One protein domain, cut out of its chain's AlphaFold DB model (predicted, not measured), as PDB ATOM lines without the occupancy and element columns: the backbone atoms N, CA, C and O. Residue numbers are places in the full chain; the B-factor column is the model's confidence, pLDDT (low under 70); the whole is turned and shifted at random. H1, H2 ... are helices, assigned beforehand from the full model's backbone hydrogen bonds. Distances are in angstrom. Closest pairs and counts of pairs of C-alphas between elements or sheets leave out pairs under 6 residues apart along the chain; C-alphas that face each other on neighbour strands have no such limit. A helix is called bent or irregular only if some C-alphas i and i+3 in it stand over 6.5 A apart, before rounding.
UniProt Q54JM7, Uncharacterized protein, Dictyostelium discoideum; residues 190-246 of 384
ATOM      1  N   SER A 190     -26.750 -36.578  23.982       92.01
ATOM      2  CA  SER A 190     -25.716 -37.608  24.094       92.01
ATOM      3  C   SER A 190     -25.190 -38.015  22.722       92.01
ATOM      4  O   SER A 190     -23.994 -38.266  22.581       92.01
ATOM      5  N   ARG A 191     -26.049 -38.043  21.692       91.85
ATOM      6  CA  ARG A 191     -25.623 -38.334  20.311       91.85
ATOM      7  C   ARG A 191     -24.691 -37.262  19.767       91.85
ATOM      8  O   ARG A 191     -23.727 -37.593  19.083       91.85
ATOM      9  N   GLU A 192     -24.957 -36.002  20.089       92.87
ATOM     10  CA  GLU A 192     -24.123 -34.871  19.687       92.87
ATOM     11  C   GLU A 192     -22.731 -34.943  20.324       92.87
ATOM     12  O   GLU A 192     -21.717 -34.882  19.626       92.87
ATOM     13  N   ILE A 193     -22.680 -35.181  21.637       95.19
ATOM     14  CA  ILE A 193     -21.425 -35.340  22.376       95.19
ATOM     15  C   ILE A 193     -20.637 -36.568  21.897       95.19
ATOM     16  O   ILE A 193     -19.428 -36.476  21.689       95.19
ATOM     17  N   LYS A 194     -21.304 -37.705  21.667       95.62
ATOM     18  CA  LYS A 194     -20.659 -38.928  21.157       95.62
ATOM     19  C   LYS A 194     -20.150 -38.767  19.727       95.62
ATOM     20  O   LYS A 194     -19.078 -39.270  19.403       95.62
ATOM     21  N   TRP A 195     -20.878 -38.040  18.878       94.89
ATOM     22  CA  TRP A 195     -20.398 -37.680  17.545       94.89
ATOM     23  C   TRP A 195     -19.114 -36.848  17.629       94.89
ATOM     24  O   TRP A 195     -18.145 -37.146  16.928       94.89
ATOM     25  N   PHE A 196     -19.082 -35.850  18.515       95.94
ATOM     26  CA  PHE A 196     -17.888 -35.035  18.724       95.94
ATOM     27  C   PHE A 196     -16.712 -35.881  19.231       95.94
ATOM     28  O   PHE A 196     -15.620 -35.795  18.674       95.94
ATOM     29  N   ALA A 197     -16.944 -36.750  20.219       97.32
ATOM     30  CA  ALA A 197     -15.934 -37.682  20.723       97.32
ATOM     31  C   ALA A 197     -15.346 -38.549  19.605       97.32
ATOM     32  O   ALA A 197     -14.128 -38.598  19.439       97.32
ATOM     33  N   ALA A 198     -16.203 -39.173  18.792       96.18
ATOM     34  CA  ALA A 198     -15.775 -40.012  17.678       96.18
ATOM     35  C   ALA A 198     -14.953 -39.222  16.648       96.18
ATOM     36  O   ALA A 198     -13.900 -39.689  16.211       96.18
ATOM     37  N   LYS A 199     -15.391 -38.004  16.302       95.66
ATOM     38  CA  LYS A 199     -14.673 -37.119  15.375       95.66
ATOM     39  C   LYS A 199     -13.270 -36.760  15.876       95.66
ATOM     40  O   LYS A 199     -12.345 -36.676  15.074       95.66
ATOM     41  N   HIS A 200     -13.115 -36.581  17.186       96.77
ATOM     42  CA  HIS A 200     -11.843 -36.249  17.836       96.77
ATOM     43  C   HIS A 200     -11.104 -37.477  18.394       96.77
ATOM     44  O   HIS A 200     -10.164 -37.335  19.169       96.77
ATOM     45  N   ASN A 201     -11.479 -38.690  17.966       96.56
ATOM     46  CA  ASN A 201     -10.861 -39.963  18.362       96.56
ATOM     47  C   ASN A 201     -10.840 -40.242  19.879       96.56
ATOM     48  O   ASN A 201     -10.013 -41.027  20.348       96.56
ATOM     49  N   ILE A 202     -11.761 -39.649  20.640       97.22
ATOM     50  CA  ILE A 202     -11.954 -39.950  22.060       97.22
ATOM     51  C   ILE A 202     -12.671 -41.293  22.155       97.22
ATOM     52  O   ILE A 202     -13.786 -41.460  21.658       97.22
ATOM     53  N   LYS A 203     -12.010 -42.272  22.769       96.02
ATOM     54  CA  LYS A 203     -12.523 -43.641  22.875       96.02
ATOM     55  C   LYS A 203     -13.268 -43.828  24.186       96.02
ATOM     56  O   LYS A 203     -12.819 -43.348  25.220       96.02
ATOM     57  N   ASP A 204     -14.304 -44.660  24.169       95.49
ATOM     58  CA  ASP A 204     -15.027 -45.044  25.390       95.49
ATOM     59  C   ASP A 204     -14.120 -45.747  26.419       95.49
ATOM     60  O   ASP A 204     -14.362 -45.667  27.618       95.49
ATOM     61  N   SER A 205     -13.032 -46.387  25.968       95.60
ATOM     62  CA  SER A 205     -12.020 -46.992  26.844       95.60
ATOM     63  C   SER A 205     -11.095 -45.976  27.526       95.60
ATOM     64  O   SER A 205     -10.339 -46.360  28.411       95.60
ATOM     65  N   ASN A 206     -11.084 -44.715  27.080       96.77
ATOM     66  CA  ASN A 206     -10.223 -43.657  27.609       96.77
ATOM     67  C   ASN A 206     -10.928 -42.291  27.563       96.77
ATOM     68  O   ASN A 206     -10.540 -41.384  26.826       96.77
ATOM     69  N   LEU A 207     -11.985 -42.146  28.362       97.31
ATOM     70  CA  LEU A 207     -12.754 -40.900  28.432       97.31
ATOM     71  C   LEU A 207     -11.972 -39.738  29.064       97.31
ATOM     72  O   LEU A 207     -12.358 -38.587  28.878       97.31
ATOM     73  N   ASP A 208     -10.833 -39.999  29.708       96.19
ATOM     74  CA  ASP A 208      -9.926 -38.956  30.198       96.19
ATOM     75  C   ASP A 208      -9.309 -38.122  29.055       96.19
ATOM     76  O   ASP A 208      -8.855 -36.999  29.282       96.19
ATOM     77  N   ASP A 209      -9.350 -38.603  27.805       96.76
ATOM     78  CA  ASP A 209      -8.957 -37.801  26.638       96.76
ATOM     79  C   ASP A 209      -9.837 -36.548  26.462       96.76
ATOM     80  O   ASP A 209      -9.384 -35.564  25.873       96.76
ATOM     81  N   TRP A 210     -11.041 -36.508  27.053       96.79
ATOM     82  CA  TRP A 210     -11.858 -35.292  27.114       96.79
ATOM     83  C   TRP A 210     -11.146 -34.116  27.789       96.79
ATOM     84  O   TRP A 210     -11.372 -32.972  27.391       96.79
ATOM     85  N   TYR A 211     -10.256 -34.357  28.757       94.84
ATOM     86  CA  TYR A 211      -9.521 -33.280  29.431       94.84
ATOM     87  C   TYR A 211      -8.505 -32.585  28.517       94.84
ATOM     88  O   TYR A 211      -8.127 -31.443  28.770       94.84
ATOM     89  N   LYS A 212      -8.078 -33.250  27.436       94.68
ATOM     90  CA  LYS A 212      -7.169 -32.678  26.429       94.68
ATOM     91  C   LYS A 212      -7.898 -31.738  25.465       94.68
ATOM     92  O   LYS A 212      -7.256 -30.964  24.757       94.68
ATOM     93  N   MET A 213      -9.229 -31.793  25.436       94.47
ATOM     94  CA  MET A 213     -10.044 -31.002  24.527       94.47
ATOM     95  C   MET A 213     -10.283 -29.593  25.057       94.47
ATOM     96  O   MET A 213     -10.575 -29.375  26.236       94.47
ATOM     97  N   LYS A 214     -10.267 -28.614  24.151       92.58
ATOM     98  CA  LYS A 214     -10.762 -27.276  24.466       92.58
ATOM     99  C   LYS A 214     -12.281 -27.285  24.355       92.58
ATOM    100  O   LYS A 214     -12.838 -27.541  23.290       92.58
ATOM    101  N   LEU A 215     -12.971 -26.918  25.433       90.91
ATOM    102  CA  LEU A 215     -14.437 -26.804  25.434       90.91
ATOM    103  C   LEU A 215     -14.964 -25.794  24.392       90.91
ATOM    104  O   LEU A 215     -16.107 -25.894  23.954       90.91
ATOM    105  N   THR A 216     -14.133 -24.849  23.942       90.61
ATOM    106  CA  THR A 216     -14.452 -23.937  22.830       90.61
ATOM    107  C   THR A 216     -14.625 -24.654  21.494       90.61
ATOM    108  O   THR A 216     -15.454 -24.232  20.688       90.61
ATOM    109  N   ASP A 217     -13.887 -25.738  21.261       92.63
ATOM    110  CA  ASP A 217     -13.997 -26.520  20.028       92.63
ATOM    111  C   ASP A 217     -15.319 -27.293  20.027       92.63
ATOM    112  O   ASP A 217     -16.046 -27.281  19.033       92.63
ATOM    113  N   LEU A 218     -15.701 -27.837  21.190       92.05
ATOM    114  CA  LEU A 218     -17.019 -28.434  21.405       92.05
ATOM    115  C   LEU A 218     -18.143 -27.423  21.124       92.05
ATOM    116  O   LEU A 218     -19.041 -27.714  20.335       92.05
ATOM    117  N   LEU A 219     -18.068 -26.212  21.694       88.93
ATOM    118  CA  LEU A 219     -19.044 -25.137  21.445       88.93
ATOM    119  C   LEU A 219     -19.178 -24.805  19.955       88.93
ATOM    120  O   LEU A 219     -20.293 -24.662  19.443       88.93
ATOM    121  N   LYS A 220     -18.043 -24.677  19.258       88.81
ATOM    122  CA  LYS A 220     -17.991 -24.292  17.844       88.81
ATOM    123  C   LYS A 220     -18.574 -25.376  16.943       88.81
ATOM    124  O   LYS A 220     -19.400 -25.071  16.082       88.81
ATOM    125  N   GLU A 221     -18.161 -26.624  17.132       90.26
ATOM    126  CA  GLU A 221     -18.514 -27.723  16.231       90.26
ATOM    127  C   GLU A 221     -19.906 -28.289  16.492       90.26
ATOM    128  O   GLU A 221     -20.650 -28.542  15.546       90.26
ATOM    129  N   CYS A 222     -20.289 -28.410  17.762       88.18
ATOM    130  CA  CYS A 222     -21.645 -28.793  18.144       88.18
ATOM    131  C   CYS A 222     -22.603 -27.593  18.050       88.18
ATOM    132  O   CYS A 222     -23.800 -27.705  18.256       88.18
ATOM    133  N   LYS A 223     -22.134 -26.378  17.736       84.17
ATOM    134  CA  LYS A 223     -22.987 -25.169  17.681       84.17
ATOM    135  C   LYS A 223     -23.819 -24.996  18.958       84.17
ATOM    136  O   LYS A 223     -24.959 -24.519  18.912       84.17
ATOM    137  N   ILE A 224     -23.292 -25.434  20.096       81.03
ATOM    138  CA  ILE A 224     -23.919 -25.283  21.403       81.03
ATOM    139  C   ILE A 224     -23.728 -23.821  21.783       81.03
ATOM    140  O   ILE A 224     -22.646 -23.398  22.162       81.03
ATOM    141  N   ARG A 225     -24.754 -22.999  21.558       74.38
ATOM    142  CA  ARG A 225     -24.709 -21.573  21.892       74.38
ATOM    143  C   ARG A 225     -25.203 -21.381  23.319       74.38
ATOM    144  O   ARG A 225     -26.152 -22.043  23.726       74.38
ATOM    145  N   ASN A 226     -24.589 -20.439  24.028       69.93
ATOM    146  CA  ASN A 226     -25.025 -19.940  25.337       69.93
ATOM    147  C   ASN A 226     -24.878 -20.914  26.517       69.93
ATOM    148  O   ASN A 226     -25.449 -20.658  27.573       69.93
ATOM    149  N   LEU A 227     -24.115 -22.003  26.385       67.78
ATOM    150  CA  LEU A 227     -23.721 -22.770  27.565       67.78
ATOM    151  C   LEU A 227     -22.427 -22.209  28.141       67.78
ATOM    152  O   LEU A 227     -21.410 -22.119  27.452       67.78
ATOM    153  N   PHE A 228     -22.468 -21.877  29.429       73.17
ATOM    154  CA  PHE A 228     -21.259 -21.682  30.220       73.17
ATOM    155  C   PHE A 228     -20.435 -22.978  30.249       73.17
ATOM    156  O   PHE A 228     -20.967 -24.071  30.048       73.17
ATOM    157  N   SER A 229     -19.136 -22.870  30.536       74.63
ATOM    158  CA  SER A 229     -18.216 -24.017  30.567       74.63
ATOM    159  C   SER A 229     -18.695 -25.160  31.470       74.63
ATOM    160  O   SER A 229     -18.566 -26.319  31.090       74.63
ATOM    161  N   ILE A 230     -19.321 -24.843  32.609       70.23
ATOM    162  CA  ILE A 230     -19.934 -25.835  33.510       70.23
ATOM    163  C   ILE A 230     -21.042 -26.618  32.791       70.23
ATOM    164  O   ILE A 230     -21.037 -27.845  32.811       70.23
ATOM    165  N   GLY A 231     -21.923 -25.921  32.066       85.10
ATOM    166  CA  GLY A 231     -23.000 -26.552  31.308       85.10
ATOM    167  C   GLY A 231     -22.485 -27.512  30.234       85.10
ATOM    168  O   GLY A 231     -23.106 -28.536  29.992       85.10
ATOM    169  N   LEU A 232     -21.324 -27.253  29.625       86.12
ATOM    170  CA  LEU A 232     -20.734 -28.193  28.661       86.12
ATOM    171  C   LEU A 232     -20.256 -29.484  29.317       86.12
ATOM    172  O   LEU A 232     -20.453 -30.559  28.753       86.12
ATOM    173  N   VAL A 233     -19.657 -29.401  30.507       87.69
ATOM    174  CA  VAL A 233     -19.239 -30.609  31.228       87.69
ATOM    175  C   VAL A 233     -20.449 -31.421  31.679       87.69
ATOM    176  O   VAL A 233     -20.405 -32.648  31.622       87.69
ATOM    177  N   ASP A 234     -21.562 -30.774  32.025       88.78
ATOM    178  CA  ASP A 234     -22.808 -31.485  32.328       88.78
ATOM    179  C   ASP A 234     -23.339 -32.264  31.119       88.78
ATOM    180  O   ASP A 234     -23.877 -33.360  31.276       88.78
ATOM    181  N   PHE A 235     -23.157 -31.751  29.900       89.62
ATOM    182  CA  PHE A 235     -23.527 -32.479  28.684       89.62
ATOM    183  C   PHE A 235     -22.625 -33.696  28.470       89.62
ATOM    184  O   PHE A 235     -23.124 -34.773  28.139       89.62
ATOM    185  N   ILE A 236     -21.320 -33.554  28.724       94.58
ATOM    186  CA  ILE A 236     -20.372 -34.675  28.681       94.58
ATOM    187  C   ILE A 236     -20.762 -35.740  29.719       94.58
ATOM    188  O   ILE A 236     -20.888 -36.915  29.379       94.58
ATOM    189  N   ARG A 237     -21.053 -35.338  30.959       93.89
ATOM    190  CA  ARG A 237     -21.495 -36.242  32.034       93.89
ATOM    191  C   ARG A 237     -22.801 -36.958  31.700       93.89
ATOM    192  O   ARG A 237     -22.910 -38.152  31.951       93.89
ATOM    193  N   LYS A 238     -23.772 -36.271  31.093       92.46
ATOM    194  CA  LYS A 238     -25.023 -36.900  30.630       92.46
ATOM    195  C   LYS A 238     -24.779 -37.948  29.545       92.46
ATOM    196  O   LYS A 238     -25.435 -38.985  29.559       92.46
ATOM    197  N   ALA A 239     -23.831 -37.707  28.640       94.78
ATOM    198  CA  ALA A 239     -23.482 -38.662  27.591       94.78
ATOM    199  C   ALA A 239     -22.719 -39.894  28.118       94.78
ATOM    200  O   ALA A 239     -22.786 -40.962  27.502       94.78
ATOM    201  N   TYR A 240     -22.024 -39.746  29.252       96.30
ATOM    202  CA  TYR A 240     -21.169 -40.761  29.875       96.30
ATOM    203  C   TYR A 240     -21.397 -40.835  31.400       96.30
ATOM    204  O   TYR A 240     -20.484 -40.552  32.182       96.30
ATOM    205  N   PRO A 241     -22.596 -41.240  31.855       95.01
ATOM    206  CA  PRO A 241     -23.002 -41.122  33.260       95.01
ATOM    207  C   PRO A 241     -22.192 -42.000  34.224       95.01
ATOM    208  O   PRO A 241     -22.157 -41.734  35.421       95.01
ATOM    209  N   HIS A 242     -21.532 -43.044  33.715       95.77
ATOM    210  CA  HIS A 242     -20.725 -43.965  34.517       95.77
ATOM    211  C   HIS A 242     -19.268 -43.518  34.687       95.77
ATOM    212  O   HIS A 242     -18.541 -44.111  35.481       95.77
ATOM    213  N   HIS A 243     -18.823 -42.490  33.959       95.85
ATOM    214  CA  HIS A 243     -17.457 -41.991  34.061       95.85
ATOM    215  C   HIS A 243     -17.394 -40.775  34.992       95.85
ATOM    216  O   HIS A 243     -18.066 -39.763  34.778       95.85
ATOM    217  N   LYS A 244     -16.561 -40.858  36.037       93.12
ATOM    218  CA  LYS A 244     -16.368 -39.760  36.990       93.12
ATOM    219  C   LYS A 244     -15.453 -38.690  36.386       93.12
ATOM    220  O   LYS A 244     -14.236 -38.761  36.525       93.12
ATOM    221  N   PHE A 245     -16.049 -37.670  35.770       93.39
ATOM    222  CA  PHE A 245     -15.301 -36.507  35.290       93.39
ATOM    223  C   PHE A 245     -14.919 -35.544  36.420       93.39
ATOM    224  O   PHE A 245     -15.798 -35.060  37.141       93.39
ATOM    225  N   TYR A 246     -13.636 -35.190  36.492       92.33
ATOM    226  CA  TYR A 246     -13.086 -34.158  37.370       92.33
ATOM    227  C   TYR A 246     -13.111 -32.795  36.670       92.33
ATOM    228  O   TYR A 246     -12.351 -32.557  35.732       92.33
TER     229      TYR A 246
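AT A GLANCE: This is residues 190 to 246 of the 384 residues of an uncharacterized protein of Dictyostelium discoideum (UniProt Q54JM7). What shape does the backbone make? It is a small cluster of four short helices: H1 and H4 meet as a corner, near the first residue of H1 and the last of H4, while H2 and H3 sit near H1 without clearly touching it, and H2, H3 and H4 each stand about perpendicular to H1. Residues 240 to 246 turn back after H4 as a tail. What is it made of, and how large is it? The printed part has 57 residues with four named helices, H1, H2, H3 and H4 in that order, and no named strand; its class is all helix. It is compact, with a radius of gyration of the C-alphas of 10.3 A, and spans 29 by 20 by 20 A.

IN THESE COORDINATES: Where do the first two helices lie? H1 is residues 190 to 199, 14.1 A from first to last C-alpha, and begins at C-alpha 190 at (-25.716, -37.608, 24.094). H2 is residues 204 to 212, 14.7 A long, and is irregular: C-alphas 205 and 208 are 9.0 A apart. Where do the last two lie? H3 is residues 215 to 221, 10.1 A long, from C-alpha 215 at (-14.437, -26.804, 25.434). H4, the longest helix with residues 229 to 239, is 15.8 A long and ends at C-alpha 239 at (-23.482, -38.662, 27.591).

HOW THE PARTS SIT: Which helices touch? H1 and H4 touch, about perpendicular at 84 degrees, and their closest C-alphas, those of Ser 190 and Ala 239, are 4.3 A apart. Where do H2 and H3 stand? H2 is close to H1 but not clearly touching, about perpendicular at 80 degrees, with the closest C-alphas, those of Ala 197 and Trp 210, 7.9 A apart. H3 is close to H1 but not clearly touching, at 7.2 A between the closest C-alphas, those of Phe 196 and Leu 218, and it is likewise close to H4 but not clearly touching, at 7.0 A between those of Leu 215 and Ser 229. H2 is apart from H3 and from H4. What do the backbone N and O atoms show? In H1, H3 and H4 every O i to N i+4 pair is within hydrogen-bond range; in H2 0 of 5 are, but 4 of 6 O i to N i+3 pairs are.

THE WHOLE: How far does it reach? The two C-alphas farthest apart are those of Ser 205 and Asn 226, at 30.1 A. Is there a cut or a long link? The printed part has no cut; the links H1 to H2 and H2 to H3 are tight, and H3 to H4, with 7 residues, is short. Where is confidence low? Residues 226 to 227 are under 70 in pLDDT, against a mean of 90.8 over the printed part of this predicted model.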